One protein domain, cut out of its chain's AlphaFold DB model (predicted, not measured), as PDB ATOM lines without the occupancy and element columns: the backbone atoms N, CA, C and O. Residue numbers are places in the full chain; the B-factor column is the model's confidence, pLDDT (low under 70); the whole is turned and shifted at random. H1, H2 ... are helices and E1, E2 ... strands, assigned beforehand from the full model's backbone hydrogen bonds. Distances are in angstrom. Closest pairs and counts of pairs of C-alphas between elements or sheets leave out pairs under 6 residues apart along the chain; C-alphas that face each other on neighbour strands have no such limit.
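What this domain is: This is residues 65 to 152 and 245 to 274 of the 275 residues of the protein "DUF4885 domain-containing protein" of Bacillus haynesii (UniProt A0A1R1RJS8). A two-stranded hairpin, E1 and E2, with H2 packed on E2, sits toward the last-residue end of one long helix, H1, which runs along most of the elongated outline. H3 folds back alongside H1, and the short H4 and H5 lie toward its first-residue end. The printed part has 118 residues, in the order H1, E1, E2, H2, H3, H4, H5; the sheet is antiparallel and the class is mostly helix. It is compact, with a radius of gyration of the C-alphas of 15.2 A and spans of 45 by 29 by 25 A.

How they stand to each other: E1, residues 99 to 104, and E2, residues 110 to 113, form an antiparallel hairpin at 146 degrees; N 103 and O 111 are within hydrogen-bond range at 2.9 A. H2, residues 118 to 128, comes closest to E2 at C-alphas 111 and 125, 5.9 A apart. H1, residues 65 to 89, is the hub. Its residues 83 to 87 touch H2 at a steep tilt of 53 degrees, opposite ways, closest at C-alphas 87 and 127, 6.6 A. Its residues 72 to 83 touch H3, residues 135 to 149, at a shallow tilt of 24 degrees, opposite ways, closest at C-alphas 76 and 142, 7.5 A. Its residues 66 to 70 only just touch H5, residues 265 to 272, with 3 pairs of C-alphas within 8 A, closest at C-alphas 66 and 267, 7.0 A. H4, residues 255 to 261, is close to H1 but not clearly touching: C-alphas 77 and 255 are 7.9 A apart. Every O i to N i+4 pair is within range in H1, H2, H3 and H5; H4 has 0 of 3, and 1 of 4 O i to N i+3 pairs.

Where its parts are: H1 is 36.1 A long, from C-alpha 65 at (24.527, -17.116, -45.533). H3 is 21.1 A, E1 16.5 A and H2 15.2 A. H5 ends at C-alpha 272, (14.207, -31.147, -47.600).

The domain as a whole: The two farthest C-alphas, 119 and 265, are 45.1 A apart. Residues 153 to 244 are not printed; C-alphas 152 and 245 are 17.9 A apart across this cut. Of the links printed whole, none is long. Residues 273 to 274 have pLDDT under 70.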
ATOM      1  N   VAL A  65      25.743 -16.984 -46.356       83.12
ATOM      2  CA  VAL A  65      24.527 -17.116 -45.533       83.12
ATOM      3  C   VAL A  65      23.927 -18.511 -45.682       83.12
ATOM      4  O   VAL A  65      23.571 -19.142 -44.689       83.12
ATOM      5  N   GLN A  66      23.862 -19.012 -46.914       83.19
ATOM      6  CA  GLN A  66      23.334 -20.342 -47.197       83.19
ATOM      7  C   GLN A  66      24.158 -21.441 -46.522       83.19
ATOM      8  O   GLN A  66      23.603 -22.372 -45.944       83.19
ATOM      9  N   PHE A  67      25.482 -21.300 -46.553       82.88
ATOM     10  CA  PHE A  67      26.406 -22.234 -45.922       82.88
ATOM     11  C   PHE A  67      26.225 -22.292 -44.397       82.88
ATOM     12  O   PHE A  67      26.222 -23.377 -43.819       82.88
ATOM     13  N   GLU A  68      26.026 -21.145 -43.743       82.56
ATOM     14  CA  GLU A  68      25.772 -21.081 -42.297       82.56
ATOM     15  C   GLU A  68      24.433 -21.733 -41.922       82.56
ATOM     16  O   GLU A  68      24.388 -22.545 -40.999       82.56
ATOM     17  N   ILE A  69      23.358 -21.446 -42.668       85.25
ATOM     18  CA  ILE A  69      22.042 -22.077 -42.461       85.25
ATOM     19  C   ILE A  69      22.145 -23.598 -42.633       85.25
ATOM     20  O   ILE A  69      21.661 -24.352 -41.790       85.25
ATOM     21  N   TYR A  70      22.820 -24.053 -43.691       86.00
ATOM     22  CA  TYR A  70      23.055 -25.473 -43.935       86.00
ATOM     23  C   TYR A  70      23.811 -26.136 -42.774       86.00
ATOM     24  O   TYR A  70      23.400 -27.194 -42.300       86.00
ATOM     25  N   ASN A  71      24.893 -25.522 -42.281       84.69
ATOM     26  CA  ASN A  71      25.680 -26.095 -41.187       84.69
ATOM     27  C   ASN A  71      24.892 -26.170 -39.878       84.69
ATOM     28  O   ASN A  71      24.968 -27.193 -39.202       84.69
ATOM     29  N   LEU A  72      24.124 -25.128 -39.543       85.81
ATOM     30  CA  LEU A  72      23.272 -25.129 -38.351       85.81
ATOM     31  C   LEU A  72      22.217 -26.228 -38.429       85.81
ATOM     32  O   LEU A  72      22.038 -26.971 -37.470       85.81
ATOM     33  N   TYR A  73      21.572 -26.387 -39.585       87.38
ATOM     34  CA  TYR A  73      20.626 -27.477 -39.789       87.38
ATOM     35  C   TYR A  73      21.293 -28.849 -39.634       87.38
ATOM     36  O   TYR A  73      20.807 -29.690 -38.881       87.38
ATOM     37  N   VAL A  74      22.417 -29.088 -40.316       86.06
ATOM     38  CA  VAL A  74      23.093 -30.394 -40.298       86.06
ATOM     39  C   VAL A  74      23.626 -30.745 -38.913       86.06
ATOM     40  O   VAL A  74      23.447 -31.881 -38.471       86.06
ATOM     41  N   ASP A  75      24.265 -29.803 -38.211       85.00
ATOM     42  CA  ASP A  75      24.723 -30.045 -36.838       85.00
ATOM     43  C   ASP A  75      23.541 -30.363 -35.922       85.00
ATOM     44  O   ASP A  75      23.599 -31.294 -35.114       85.00
ATOM     45  N   ARG A  76      22.417 -29.678 -36.134       88.50
ATOM     46  CA  ARG A  76      21.202 -29.897 -35.369       88.50
ATOM     47  C   ARG A  76      20.562 -31.263 -35.605       88.50
ATOM     48  O   ARG A  76      20.172 -31.920 -34.636       88.50
ATOM     49  N   GLN A  77      20.476 -31.721 -36.853       88.50
ATOM     50  CA  GLN A  77      19.995 -33.073 -37.159       88.50
ATOM     51  C   GLN A  77      20.944 -34.131 -36.593       88.50
ATOM     52  O   GLN A  77      20.505 -35.097 -35.973       88.50
ATOM     53  N   ARG A  78      22.258 -33.913 -36.710       89.25
ATOM     54  CA  ARG A  78      23.265 -34.806 -36.130       89.25
ATOM     55  C   ARG A  78      23.124 -34.914 -34.611       89.25
ATOM     56  O   ARG A  78      23.178 -36.020 -34.080       89.25
ATOM     57  N   LEU A  79      22.959 -33.788 -33.916       90.56
ATOM     58  CA  LEU A  79      22.754 -33.762 -32.470       90.56
ATOM     59  C   LEU A  79      21.476 -34.517 -32.081       90.56
ATOM     60  O   LEU A  79      21.518 -35.330 -31.160       90.56
ATOM     61  N   ASN A  80      20.387 -34.320 -32.831       92.31
ATOM     62  CA  ASN A  80      19.141 -35.058 -32.644       92.31
ATOM     63  C   ASN A  80      19.336 -36.575 -32.763       92.31
ATOM     64  O   ASN A  80      19.018 -37.309 -31.830       92.31
ATOM     65  N   SER A  81      19.932 -37.041 -33.864       91.38
ATOM     66  CA  SER A  81      20.160 -38.471 -34.094       91.38
ATOM     67  C   SER A  81      21.082 -39.101 -33.048       91.38
ATOM     68  O   SER A  81      20.926 -40.271 -32.715       91.38
ATOM     69  N   GLN A  82      22.051 -38.350 -32.516       93.44
ATOM     70  CA  GLN A  82      22.933 -38.851 -31.461       93.44
ATOM     71  C   GLN A  82      22.215 -38.966 -30.114       93.44
ATOM     72  O   GLN A  82      22.452 -39.932 -29.393       93.44
ATOM     73  N   ILE A  83      21.336 -38.017 -29.787       94.12
ATOM     74  CA  ILE A  83      20.484 -38.095 -28.596       94.12
ATOM     75  C   ILE A  83      19.521 -39.277 -28.715       94.12
ATOM     76  O   ILE A  83      19.484 -40.123 -27.825       94.12
ATOM     77  N   GLU A  84      18.814 -39.393 -29.837       93.12
ATOM     78  CA  GLU A  84      17.894 -40.503 -30.092       93.12
ATOM     79  C   GLU A  84      18.617 -41.859 -30.050       93.12
ATOM     80  O   GLU A  84      18.160 -42.798 -29.399       93.12
ATOM     81  N   GLY A  85      19.789 -41.951 -30.690       93.19
ATOM     82  CA  GLY A  85      20.637 -43.139 -30.658       93.19
ATOM     83  C   GLY A  85      21.045 -43.523 -29.237       93.19
ATOM     84  O   GLY A  85      20.858 -44.674 -28.848       93.19
ATOM     85  N   ALA A  86      21.509 -42.557 -28.437       94.62
ATOM     86  CA  ALA A  86      21.902 -42.794 -27.051       94.62
ATOM     87  C   ALA A  86      20.730 -43.287 -26.187       94.62
ATOM     88  O   ALA A  86      20.906 -44.196 -25.373       94.62
ATOM     89  N   LEU A  87      19.530 -42.726 -26.370       94.38
ATOM     90  CA  LEU A  87      18.324 -43.181 -25.676       94.38
ATOM     91  C   LEU A  87      17.957 -44.614 -26.085       94.38
ATOM     92  O   LEU A  87      17.769 -45.477 -25.223       94.38
ATOM     93  N   ARG A  88      17.944 -44.900 -27.391       93.62
ATOM     94  CA  ARG A  88      17.604 -46.222 -27.933       93.62
ATOM     95  C   ARG A  88      18.579 -47.310 -27.484       93.62
ATOM     96  O   ARG A  88      18.140 -48.390 -27.098       93.62
ATOM     97  N   GLU A  89      19.881 -47.030 -27.492       94.56
ATOM     98  CA  GLU A  89      20.930 -47.941 -26.999       94.56
ATOM     99  C   GLU A  89      20.734 -48.322 -25.525       94.56
ATOM    100  O   GLU A  89      21.114 -49.413 -25.111       94.56
ATOM    101  N   ASN A  90      20.081 -47.456 -24.748       94.75
ATOM    102  CA  ASN A  90      19.756 -47.680 -23.341       94.75
ATOM    103  C   ASN A  90      18.322 -48.200 -23.124       94.75
ATOM    104  O   ASN A  90      17.808 -48.175 -21.999       94.75
ATOM    105  N   GLY A  91      17.663 -48.671 -24.189       94.00
ATOM    106  CA  GLY A  91      16.310 -49.224 -24.141       94.00
ATOM    107  C   GLY A  91      15.254 -48.191 -23.749       94.00
ATOM    108  O   GLY A  91      14.271 -48.541 -23.094       94.00
ATOM    109  N   ILE A  92      15.484 -46.918 -24.075       93.06
ATOM    110  CA  ILE A  92      14.543 -45.823 -23.850       93.06
ATOM    111  C   ILE A  92      13.941 -45.438 -25.198       93.06
ATOM    112  O   ILE A  92      14.637 -44.967 -26.093       93.06
ATOM    113  N   SER A  93      12.632 -45.622 -25.329       87.31
ATOM    114  CA  SER A  93      11.842 -45.146 -26.464       87.31
ATOM    115  C   SER A  93      10.818 -44.126 -25.985       87.31
ATOM    116  O   SER A  93      10.173 -44.336 -24.953       87.31
ATOM    117  N   LEU A  94      10.653 -43.046 -26.744       85.81
ATOM    118  CA  LEU A  94       9.559 -42.099 -26.554       85.81
ATOM    119  C   LEU A  94       8.441 -42.415 -27.545       85.81
ATOM    120  O   LEU A  94       8.723 -42.632 -28.724       85.81
ATOM    121  N   SER A  95       7.195 -42.462 -27.083       83.69
ATOM    122  CA  SER A  95       6.047 -42.496 -27.988       83.69
ATOM    123  C   SER A  95       5.847 -41.128 -28.647       83.69
ATOM    124  O   SER A  95       6.340 -40.106 -28.173       83.69
ATOM    125  N   GLU A  96       5.081 -41.085 -29.737       80.00
ATOM    126  CA  GLU A  96       4.747 -39.824 -30.420       80.00
ATOM    127  C   GLU A  96       3.956 -38.847 -29.533       80.00
ATOM    128  O   GLU A  96       4.002 -37.642 -29.755       80.00
ATOM    129  N   SER A  97       3.252 -39.366 -28.523       83.19
ATOM    130  CA  SER A  97       2.484 -38.581 -27.553       83.19
ATOM    131  C   SER A  97       3.316 -38.066 -26.377       83.19
ATOM    132  O   SER A  97       2.798 -37.321 -25.549       83.19
ATOM    133  N   GLU A  98       4.568 -38.510 -26.239       87.38
ATOM    134  CA  GLU A  98       5.460 -38.026 -25.191       87.38
ATOM    135  C   GLU A  98       6.158 -36.749 -25.656       87.38
ATOM    136  O   GLU A  98       6.988 -36.755 -26.568       87.38
ATOM    137  N   HIS A  99       5.822 -35.653 -24.979       91.19
ATOM    138  CA  HIS A  99       6.436 -34.348 -25.162       91.19
ATOM    139  C   HIS A  99       7.191 -33.992 -23.890       91.19
ATOM    140  O   HIS A  99       6.602 -33.939 -22.813       91.19
ATOM    141  N   LEU A 100       8.488 -33.743 -24.015       94.12
ATOM    142  CA  LEU A 100       9.319 -33.345 -22.890       94.12
ATOM    143  C   LEU A 100      10.126 -32.098 -23.225       94.12
ATOM    144  O   LEU A 100      10.417 -31.821 -24.390       94.12
ATOM    145  N   THR A 101      10.495 -31.355 -22.192       97.12
ATOM    146  CA  THR A 101      11.386 -30.204 -22.308       97.12
ATOM    147  C   THR A 101      12.730 -30.571 -21.702       97.12
ATOM    148  O   THR A 101      12.810 -31.025 -20.564       97.12
ATOM    149  N   LEU A 102      13.795 -30.390 -22.474       97.62
ATOM    150  CA  LEU A 102      15.167 -30.498 -22.001       97.62
ATOM    151  C   LEU A 102      15.633 -29.116 -21.561       97.62
ATOM    152  O   LEU A 102      15.739 -28.214 -22.393       97.62
ATOM    153  N   HIS A 103      15.956 -28.960 -20.284       98.12
ATOM    154  CA  HIS A 103      16.592 -27.758 -19.758       98.12
ATOM    155  C   HIS A 103      18.077 -28.014 -19.595       98.12
ATOM    156  O   HIS A 103      18.460 -29.010 -18.989       98.12
ATOM    157  N   VAL A 104      18.907 -27.121 -20.123       97.62
ATOM    158  CA  VAL A 104      20.357 -27.189 -19.958       97.62
ATOM    159  C   VAL A 104      20.819 -26.028 -19.093       97.62
ATOM    160  O   VAL A 104      20.554 -24.873 -19.431       97.62
ATOM    161  N   ASP A 105      21.501 -26.337 -17.992       95.06
ATOM    162  CA  ASP A 105      22.033 -25.345 -17.054       95.06
ATOM    163  C   ASP A 105      23.476 -24.909 -17.380       95.06
ATOM    164  O   ASP A 105      24.124 -25.416 -18.303       95.06
ATOM    165  N   GLY A 106      23.999 -23.969 -16.585       88.12
ATOM    166  CA  GLY A 106      25.350 -23.410 -16.720       88.12
ATOM    167  C   GLY A 106      26.488 -24.415 -16.615       88.12
ATOM    168  O   GLY A 106      27.593 -24.158 -17.096       88.12
ATOM    169  N   HIS A 107      26.221 -25.576 -16.019       87.25
ATOM    170  CA  HIS A 107      27.171 -26.670 -15.863       87.25
ATOM    171  C   HIS A 107      27.043 -27.711 -16.978       87.25
ATOM    172  O   HIS A 107      27.675 -28.769 -16.917       87.25
ATOM    173  N   ASN A 108      26.278 -27.391 -18.028       91.50
ATOM    174  CA  ASN A 108      25.932 -28.272 -19.133       91.50
ATOM    175  C   ASN A 108      25.099 -29.489 -18.700       91.50
ATOM    176  O   ASN A 108      25.076 -30.488 -19.424       91.50
ATOM    177  N   ARG A 109      24.445 -29.442 -17.533       95.31
ATOM    178  CA  ARG A 109      23.595 -30.537 -17.070       95.31
ATOM    179  C   ARG A 109      22.209 -30.389 -17.675       95.31
ATOM    180  O   ARG A 109      21.653 -29.295 -17.717       95.31
ATOM    181  N   ILE A 110      21.671 -31.506 -18.144       98.00
ATOM    182  CA  ILE A 110      20.348 -31.621 -18.736       98.00
ATOM    183  C   ILE A 110      19.372 -32.132 -17.676       98.00
ATOM    184  O   ILE A 110      19.592 -33.197 -17.104       98.00
ATOM    185  N   THR A 111      18.283 -31.410 -17.448       97.94
ATOM    186  CA  THR A 111      17.120 -31.900 -16.698       97.94
ATOM    187  C   THR A 111      15.912 -31.999 -17.617       97.94
ATOM    188  O   THR A 111      15.813 -31.268 -18.605       97.94
ATOM    189  N   VAL A 112      15.001 -32.914 -17.309       97.12
ATOM    190  CA  VAL A 112      13.833 -33.226 -18.136       97.12
ATOM    191  C   VAL A 112      12.560 -32.784 -17.418       97.12
ATOM    192  O   VAL A 112      12.317 -33.173 -16.281       97.12
ATOM    193  N   GLU A 113      11.717 -32.015 -18.097       95.94
ATOM    194  CA  GLU A 113      10.363 -31.655 -17.657       95.94
ATOM    195  C   GLU A 113       9.310 -32.261 -18.607       95.94
ATOM    196  O   GLU A 113       9.622 -32.598 -19.749       95.94
ATOM    197  N   GLY A 114       8.061 -32.405 -18.153       91.06
ATOM    198  CA  GLY A 114       6.932 -32.848 -18.987       91.06
ATOM    199  C   GLY A 114       6.651 -34.353 -18.956       91.06
ATOM    200  O   GLY A 114       5.851 -34.843 -19.747       91.06
ATOM    201  N   MET A 115       7.280 -35.096 -18.039       88.88
ATOM    202  CA  MET A 115       7.105 -36.543 -17.885       88.88
ATOM    203  C   MET A 115       6.688 -36.908 -16.456       88.88
ATOM    204  O   MET A 115       7.375 -36.541 -15.504       88.88
ATOM    205  N   GLU A 116       5.590 -37.662 -16.321       89.44
ATOM    206  CA  GLU A 116       5.098 -38.177 -15.030       89.44
ATOM    207  C   GLU A 116       5.873 -39.415 -14.547       89.44
ATOM    208  O   GLU A 116       6.026 -39.625 -13.344       89.44
ATOM    209  N   ASP A 117       6.375 -40.240 -15.474       92.38
ATOM    210  CA  ASP A 117       7.191 -41.411 -15.145       92.38
ATOM    211  C   ASP A 117       8.588 -40.981 -14.672       92.38
ATOM    212  O   ASP A 117       9.528 -40.811 -15.451       92.38
ATOM    213  N   GLU A 118       8.709 -40.826 -13.357       94.06
ATOM    214  CA  GLU A 118       9.937 -40.493 -12.639       94.06
ATOM    215  C   GLU A 118      11.111 -41.430 -12.967       94.06
ATOM    216  O   GLU A 118      12.237 -40.975 -13.172       94.06
ATOM    217  N   GLN A 119      10.867 -42.741 -13.076       95.12
ATOM    218  CA  GLN A 119      11.936 -43.706 -13.351       95.12
ATOM    219  C   GLN A 119      12.469 -43.544 -14.774       95.12
ATOM    220  O   GLN A 119      13.685 -43.569 -14.999       95.12
ATOM    221  N   LYS A 120      11.569 -43.365 -15.745       94.56
ATOM    222  CA  LYS A 120      11.943 -43.101 -17.135       94.56
ATOM    223  C   LYS A 120      12.650 -41.754 -17.268       94.56
ATOM    224  O   LYS A 120      13.695 -41.699 -17.916       94.56
ATOM    225  N   ARG A 121      12.157 -40.710 -16.593       95.62
ATOM    226  CA  ARG A 121      12.776 -39.377 -16.555       95.62
ATOM    227  C   ARG A 121      14.218 -39.437 -16.061       95.62
ATOM    228  O   ARG A 121      15.119 -39.003 -16.774       95.62
ATOM    229  N   THR A 122      14.466 -40.049 -14.901       96.19
ATOM    230  CA  THR A 122      15.824 -40.180 -14.346       96.19
ATOM    231  C   THR A 122      16.746 -40.980 -15.266       96.19
ATOM    232  O   THR A 122      17.920 -40.642 -15.409       96.19
ATOM    233  N   ARG A 123      16.240 -42.024 -15.938       96.94
ATOM    234  CA  ARG A 123      17.030 -42.776 -16.928       96.94
ATOM    235  C   ARG A 123      17.396 -41.924 -18.143       96.94
ATOM    236  O   ARG A 123      18.533 -42.007 -18.599       96.94
ATOM    237  N   ILE A 124      16.468 -41.110 -18.651       95.69
ATOM    238  CA  ILE A 124      16.744 -40.157 -19.735       95.69
ATOM    239  C   ILE A 124      17.830 -39.179 -19.287       95.69
ATOM    240  O   ILE A 124      18.854 -39.066 -19.953       95.69
ATOM    241  N   GLU A 125      17.657 -38.525 -18.137       97.56
ATOM    242  CA  GLU A 125      18.640 -37.578 -17.602       97.56
ATOM    243  C   GLU A 125      20.020 -38.223 -17.426       97.56
ATOM    244  O   GLU A 125      21.021 -37.622 -17.810       97.56
ATOM    245  N   ALA A 126      20.099 -39.455 -16.918       96.88
ATOM    246  CA  ALA A 126      21.363 -40.175 -16.774       96.88
ATOM    247  C   ALA A 126      22.057 -40.416 -18.127       96.88
ATOM    248  O   ALA A 126      23.258 -40.189 -18.253       96.88
ATOM    249  N   VAL A 127      21.305 -40.825 -19.155       96.62
ATOM    250  CA  VAL A 127      21.845 -41.049 -20.507       96.62
ATOM    251  C   VAL A 127      22.293 -39.744 -21.162       96.62
ATOM    252  O   VAL A 127      23.318 -39.722 -21.848       96.62
ATOM    253  N   LEU A 128      21.537 -38.661 -20.972       96.25
ATOM    254  CA  LEU A 128      21.832 -37.368 -21.587       96.25
ATOM    255  C   LEU A 128      22.988 -36.626 -20.899       96.25
ATOM    256  O   LEU A 128      23.700 -35.867 -21.556       96.25
ATOM    257  N   ASN A 129      23.202 -36.874 -19.604       96.50
ATOM    258  CA  ASN A 129      24.305 -36.313 -18.818       96.50
ATOM    259  C   ASN A 129      25.567 -37.184 -18.795       96.50
ATOM    260  O   ASN A 129      26.512 -36.870 -18.073       96.50
ATOM    261  N   ASP A 130      25.601 -38.255 -19.585       91.19
ATOM    262  CA  ASP A 130      26.807 -39.043 -19.809       91.19
ATOM    263  C   ASP A 130      27.951 -38.134 -20.302       91.19
ATOM    264  O   ASP A 130      27.859 -37.472 -21.348       91.19
ATOM    265  N   SER A 131      29.032 -38.084 -19.517       74.38
ATOM    266  CA  SER A 131      30.151 -37.164 -19.718       74.38
ATOM    267  C   SER A 131      30.845 -37.349 -21.061       74.38
ATOM    268  O   SER A 131      31.387 -36.382 -21.596       74.38
ATOM    269  N   ASP A 132      30.794 -38.551 -21.634       78.94
ATOM    270  CA  ASP A 132      31.463 -38.849 -22.900       78.94
ATOM    271  C   ASP A 132      30.717 -38.239 -24.094       78.94
ATOM    272  O   ASP A 132      31.313 -37.935 -25.130       78.94
ATOM    273  N   LYS A 133      29.408 -37.995 -23.948       81.44
ATOM    274  CA  LYS A 133      28.537 -37.515 -25.033       81.44
ATOM    275  C   LYS A 133      28.399 -35.997 -25.068       81.44
ATOM    276  O   LYS A 133      28.185 -35.424 -26.140       81.44
ATOM    277  N   ARG A 134      28.549 -35.337 -23.913       88.06
ATOM    278  CA  ARG A 134      28.594 -33.866 -23.767       88.06
ATOM    279  C   ARG A 134      27.411 -33.138 -24.422       88.06
ATOM    280  O   ARG A 134      27.578 -32.042 -24.965       88.06
ATOM    281  N   PHE A 135      26.218 -33.734 -24.389       94.25
ATOM    282  CA  PHE A 135      25.049 -33.188 -25.082       94.25
ATOM    283  C   PHE A 135      24.680 -31.785 -24.606       94.25
ATOM    284  O   PHE A 135      24.423 -30.928 -25.445       94.25
ATOM    285  N   GLY A 136      24.739 -31.512 -23.299       93.88
ATOM    286  CA  GLY A 136      24.392 -30.190 -22.773       93.88
ATOM    287  C   GLY A 136      25.284 -29.074 -23.326       93.88
ATOM    288  O   GLY A 136      24.782 -28.046 -23.770       93.88
ATOM    289  N   ALA A 137      26.599 -29.300 -23.422       90.31
ATOM    290  CA  ALA A 137      27.526 -28.298 -23.953       90.31
ATOM    291  C   ALA A 137      27.252 -27.997 -25.437       90.31
ATOM    292  O   ALA A 137      27.335 -26.850 -25.883       90.31
ATOM    293  N   ARG A 138      26.896 -29.034 -26.207       91.31
ATOM    294  CA  ARG A 138      26.536 -28.897 -27.624       91.31
ATOM    295  C   ARG A 138      25.190 -28.209 -27.811       91.31
ATOM    296  O   ARG A 138      25.086 -27.346 -28.673       91.31
ATOM    297  N   LEU A 139      24.202 -28.531 -26.979       93.88
ATOM    298  CA  LEU A 139      22.904 -27.860 -26.966       93.88
ATOM    299  C   LEU A 139      23.049 -26.366 -26.641       93.88
ATOM    300  O   LEU A 139      22.511 -25.540 -27.369       93.88
ATOM    301  N   LEU A 140      23.834 -25.997 -25.625       92.75
ATOM    302  CA  LEU A 140      24.085 -24.585 -25.300       92.75
ATOM    303  C   LEU A 140      24.787 -23.850 -26.447       92.75
ATOM    304  O   LEU A 140      24.345 -22.776 -26.842       92.75
ATOM    305  N   SER A 141      25.824 -24.454 -27.037       89.25
ATOM    306  CA  SER A 141      26.524 -23.862 -28.189       89.25
ATOM    307  C   SER A 141      25.582 -23.653 -29.382       89.25
ATOM    308  O   SER A 141      25.631 -22.623 -30.051       89.25
ATOM    309  N   HIS A 142      24.696 -24.619 -29.636       90.31
ATOM    310  CA  HIS A 142      23.679 -24.534 -30.682       90.31
ATOM    311  C   HIS A 142      22.666 -23.413 -30.411       90.31
ATOM    312  O   HIS A 142      22.404 -22.604 -31.300       90.31
ATOM    313  N   ALA A 143      22.146 -23.307 -29.181       91.69
ATOM    314  CA  ALA A 143      21.231 -22.231 -28.791       91.69
ATOM    315  C   ALA A 143      21.850 -20.841 -28.972       91.69
ATOM    316  O   ALA A 143      21.184 -19.941 -29.476       91.69
ATOM    317  N   GLU A 144      23.123 -20.665 -28.616       89.00
ATOM    318  CA  GLU A 144      23.836 -19.395 -28.786       89.00
ATOM    319  C   GLU A 144      23.943 -18.992 -30.261       89.00
ATOM    320  O   GLU A 144      23.651 -17.849 -30.622       89.00
ATOM    321  N   LEU A 145      24.296 -19.940 -31.133       86.81
ATOM    322  CA  LEU A 145      24.398 -19.689 -32.570       86.81
ATOM    323  C   LEU A 145      23.036 -19.380 -33.200       86.81
ATOM    324  O   LEU A 145      22.928 -18.448 -34.001       86.81
ATOM    325  N   ILE A 146      21.988 -20.123 -32.830       86.19
ATOM    326  CA  ILE A 146      20.623 -19.829 -33.282       86.19
ATOM    327  C   ILE A 146      20.162 -18.468 -32.762       86.19
ATOM    328  O   ILE A 146      19.556 -17.711 -33.523       86.19
ATOM    329  N   GLY A 147      20.445 -18.142 -31.500       86.62
ATOM    330  CA  GLY A 147      20.130 -16.848 -30.904       86.62
ATOM    331  C   GLY A 147      20.674 -15.706 -31.756       86.62
ATOM    332  O   GLY A 147      19.908 -14.831 -32.163       86.62
ATOM    333  N   GLU A 148      21.949 -15.776 -32.152       85.06
ATOM    334  CA  GLU A 148      22.558 -14.767 -33.026       85.06
ATOM    335  C   GLU A 148      21.847 -14.655 -34.388       85.06
ATOM    336  O   GLU A 148      21.642 -13.546 -34.885       85.06
ATOM    337  N   GLN A 149      21.433 -15.777 -34.993       82.06
ATOM    338  CA  GLN A 149      20.660 -15.781 -36.251       82.06
ATOM    339  C   GLN A 149      19.249 -15.198 -36.093       82.06
ATOM    340  O   GLN A 149      18.655 -14.708 -37.058       82.06
ATOM    341  N   ASN A 150      18.726 -15.234 -34.869       85.06
ATOM    342  CA  ASN A 150      17.449 -14.659 -34.462       85.06
ATOM    343  C   ASN A 150      17.596 -13.241 -33.887       85.06
ATOM    344  O   ASN A 150      16.659 -12.719 -33.289       85.06
ATOM    345  N   GLY A 151      18.757 -12.600 -34.064       84.25
ATOM    346  CA  GLY A 151      18.987 -11.224 -33.622       84.25
ATOM    347  C   GLY A 151      19.180 -11.066 -32.113       84.25
ATOM    348  O   GLY A 151      19.210  -9.938 -31.632       84.25
ATOM    349  N   THR A 152      19.339 -12.167 -31.377       87.62
ATOM    350  CA  THR A 152      19.696 -12.173 -29.954       87.62
ATOM    351  C   THR A 152      21.214 -12.302 -29.835       87.62
ATOM    352  O   THR A 152      21.758 -13.360 -30.150       87.62
ATOM    353  N   ILE A 245      13.354 -29.768 -30.725       93.81
ATOM    354  CA  ILE A 245      12.665 -28.552 -31.171       93.81
ATOM    355  C   ILE A 245      13.343 -27.346 -30.516       93.81
ATOM    356  O   ILE A 245      13.541 -27.324 -29.300       93.81
ATOM    357  N   ASP A 246      13.712 -26.343 -31.313       94.44
ATOM    358  CA  ASP A 246      14.331 -25.125 -30.789       94.44
ATOM    359  C   ASP A 246      13.229 -24.203 -30.241       94.44
ATOM    360  O   ASP A 246      12.316 -23.824 -30.974       94.44
ATOM    361  N   LEU A 247      13.270 -23.861 -28.954       93.94
ATOM    362  CA  LEU A 247      12.239 -23.031 -28.319       93.94
ATOM    363  C   LEU A 247      12.626 -21.548 -28.340       93.94
ATOM    364  O   LEU A 247      13.806 -21.209 -28.378       93.94
ATOM    365  N   ASN A 248      11.628 -20.662 -28.257       90.06
ATOM    366  CA  ASN A 248      11.802 -19.206 -28.121       90.06
ATOM    367  C   ASN A 248      12.594 -18.536 -29.261       90.06
ATOM    368  O   ASN A 248      13.262 -17.523 -29.054       90.06
ATOM    369  N   VAL A 249      12.516 -19.087 -30.474       89.19
ATOM    370  CA  VAL A 249      13.214 -18.576 -31.660       89.19
ATOM    371  C   VAL A 249      12.247 -18.451 -32.834       89.19
ATOM    372  O   VAL A 249      11.354 -19.274 -33.003       89.19
ATOM    373  N   SER A 250      12.433 -17.422 -33.664       87.81
ATOM    374  CA  SER A 250      11.643 -17.215 -34.892       87.81
ATOM    375  C   SER A 250      12.120 -18.075 -36.069       87.81
ATOM    376  O   SER A 250      11.369 -18.337 -37.001       87.81
ATOM    377  N   LYS A 251      13.385 -18.509 -36.026       88.81
ATOM    378  CA  LYS A 251      14.060 -19.338 -37.022       88.81
ATOM    379  C   LYS A 251      14.665 -20.558 -36.334       88.81
ATOM    380  O   LYS A 251      15.830 -20.524 -35.932       88.81
ATOM    381  N   GLY A 252      13.846 -21.589 -36.141       89.19
ATOM    382  CA  GLY A 252      14.270 -22.888 -35.610       89.19
ATOM    383  C   GLY A 252      14.800 -23.819 -36.703       89.19
ATOM    384  O   GLY A 252      14.424 -23.706 -37.869       89.19
ATOM    385  N   PHE A 253      15.666 -24.754 -36.331       88.38
ATOM    386  CA  PHE A 253      16.360 -25.670 -37.243       88.38
ATOM    387  C   PHE A 253      15.964 -27.140 -37.035       88.38
ATOM    388  O   PHE A 253      16.603 -28.040 -37.586       88.38
ATOM    389  N   SER A 254      14.901 -27.411 -36.270       84.25
ATOM    390  CA  SER A 254      14.251 -28.726 -36.311       84.25
ATOM    391  C   SER A 254      13.601 -28.975 -37.680       84.25
ATOM    392  O   SER A 254      13.298 -28.032 -38.416       84.25
ATOM    393  N   ALA A 255      13.382 -30.247 -38.029       71.00
ATOM    394  CA  ALA A 255      12.842 -30.628 -39.337       71.00
ATOM    395  C   ALA A 255      11.480 -29.967 -39.643       71.00
ATOM    396  O   ALA A 255      11.239 -29.566 -40.778       71.00
ATOM    397  N   GLY A 256      10.621 -29.790 -38.629       75.19
ATOM    398  CA  GLY A 256       9.343 -29.083 -38.773       75.19
ATOM    399  C   GLY A 256       9.492 -27.562 -38.863       75.19
ATOM    400  O   GLY A 256       8.858 -26.935 -39.706       75.19
ATOM    401  N   GLN A 257      10.381 -26.972 -38.057       86.12
ATOM    402  CA  GLN A 257      10.531 -25.515 -37.963       86.12
ATOM    403  C   GLN A 257      11.204 -24.894 -39.186       86.12
ATOM    404  O   GLN A 257      10.912 -23.751 -39.526       86.12
ATOM    405  N   LEU A 258      12.096 -25.623 -39.867       84.88
ATOM    406  CA  LEU A 258      12.809 -25.087 -41.027       84.88
ATOM    407  C   LEU A 258      11.838 -24.631 -42.133       84.88
ATOM    408  O   LEU A 258      12.048 -23.588 -42.751       84.88
ATOM    409  N   ASN A 259      10.751 -25.379 -42.339       84.38
ATOM    410  CA  ASN A 259       9.737 -25.089 -43.355       84.38
ATOM    411  C   ASN A 259       8.940 -23.807 -43.087       84.38
ATOM    412  O   ASN A 259       8.366 -23.250 -44.021       84.38
ATOM    413  N   GLU A 260       8.894 -23.340 -41.839       87.25
ATOM    414  CA  GLU A 260       8.076 -22.192 -41.438       87.25
ATOM    415  C   GLU A 260       8.683 -20.855 -41.875       87.25
ATOM    416  O   GLU A 260       7.955 -19.890 -42.100       87.25
ATOM    417  N   TRP A 261      10.010 -20.786 -42.002       88.12
ATOM    418  CA  TRP A 261      10.712 -19.521 -42.231       88.12
ATOM    419  C   TRP A 261      11.726 -19.559 -43.372       88.12
ATOM    420  O   TRP A 261      12.080 -18.500 -43.897       88.12
ATOM    421  N   LEU A 262      12.246 -20.735 -43.749       88.12
ATOM    422  CA  LEU A 262      13.186 -20.823 -44.856       88.12
ATOM    423  C   LEU A 262      12.430 -20.500 -46.146       88.12
ATOM    424  O   LEU A 262      11.451 -21.166 -46.463       88.12
ATOM    425  N   ASP A 263      12.893 -19.509 -46.907       87.31
ATOM    426  CA  ASP A 263      12.326 -19.163 -48.220       87.31
ATOM    427  C   ASP A 263      13.364 -19.171 -49.349       87.31
ATOM    428  O   ASP A 263      13.180 -18.592 -50.412       87.31
ATOM    429  N   ASP A 264      14.485 -19.851 -49.121       88.31
ATOM    430  CA  ASP A 264      15.525 -20.032 -50.128       88.31
ATOM    431  C   ASP A 264      15.247 -21.325 -50.924       88.31
ATOM    432  O   ASP A 264      15.315 -22.412 -50.341       88.31
ATOM    433  N   PRO A 265      14.918 -21.250 -52.233       87.62
ATOM    434  CA  PRO A 265      14.561 -22.431 -53.020       87.62
ATOM    435  C   PRO A 265      15.697 -23.452 -53.130       87.62
ATOM    436  O   PRO A 265      15.442 -24.653 -53.085       87.62
ATOM    437  N   PHE A 266      16.944 -22.979 -53.224       87.88
ATOM    438  CA  PHE A 266      18.114 -23.848 -53.308       87.88
ATOM    439  C   PHE A 266      18.312 -24.608 -51.995       87.88
ATOM    440  O   PHE A 266      18.490 -25.823 -51.998       87.88
ATOM    441  N   LEU A 267      18.227 -23.925 -50.851       84.81
ATOM    442  CA  LEU A 267      18.335 -24.597 -49.557       84.81
ATOM    443  C   LEU A 267      17.150 -25.512 -49.265       84.81
ATOM    444  O   LEU A 267      17.361 -26.565 -48.673       84.81
ATOM    445  N   LYS A 268      15.930 -25.156 -49.681       86.75
ATOM    446  CA  LYS A 268      14.773 -26.058 -49.585       86.75
ATOM    447  C   LYS A 268      15.041 -27.354 -50.339       86.75
ATOM    448  O   LYS A 268      14.884 -28.425 -49.767       86.75
ATOM    449  N   GLU A 269      15.509 -27.258 -51.581       85.88
ATOM    450  CA  GLU A 269      15.870 -28.432 -52.377       85.88
ATOM    451  C   GLU A 269      16.961 -29.263 -51.688       85.88
ATOM    452  O   GLU A 269      16.832 -30.475 -51.545       85.88
ATOM    453  N   VAL A 270      18.009 -28.609 -51.191       85.25
ATOM    454  CA  VAL A 270      19.139 -29.281 -50.543       85.25
ATOM    455  C   VAL A 270      18.769 -29.951 -49.220       85.25
ATOM    456  O   VAL A 270      19.258 -31.046 -48.941       85.25
ATOM    457  N   LEU A 271      17.972 -29.293 -48.382       83.06
ATOM    458  CA  LEU A 271      17.724 -29.718 -47.004       83.06
ATOM    459  C   LEU A 271      16.497 -30.617 -46.870       83.06
ATOM    460  O   LEU A 271      16.484 -31.469 -45.989       83.06
ATOM    461  N   LEU A 272      15.489 -30.450 -47.730       74.25
ATOM    462  CA  LEU A 272      14.207 -31.147 -47.600       74.25
ATOM    463  C   LEU A 272      14.070 -32.350 -48.539       74.25
ATOM    464  O   LEU A 272      13.267 -33.227 -48.253       74.25
ATOM    465  N   ASN A 273      14.848 -32.421 -49.628       67.44
ATOM    466  CA  ASN A 273      14.758 -33.530 -50.591       67.44
ATOM    467  C   ASN A 273      15.857 -34.597 -50.422       67.44
ATOM    468  O   ASN A 273      15.872 -35.567 -51.175       67.44
ATOM    469  N   ASN A 274      16.790 -34.423 -49.478       53.06
ATOM    470  CA  ASN A 274      17.915 -35.345 -49.251       53.06
ATOM    471  C   ASN A 274      17.767 -36.230 -47.997       53.06
ATOM    472  O   ASN A 274      18.747 -36.866 -47.597       53.06
TER     473      ASN A 274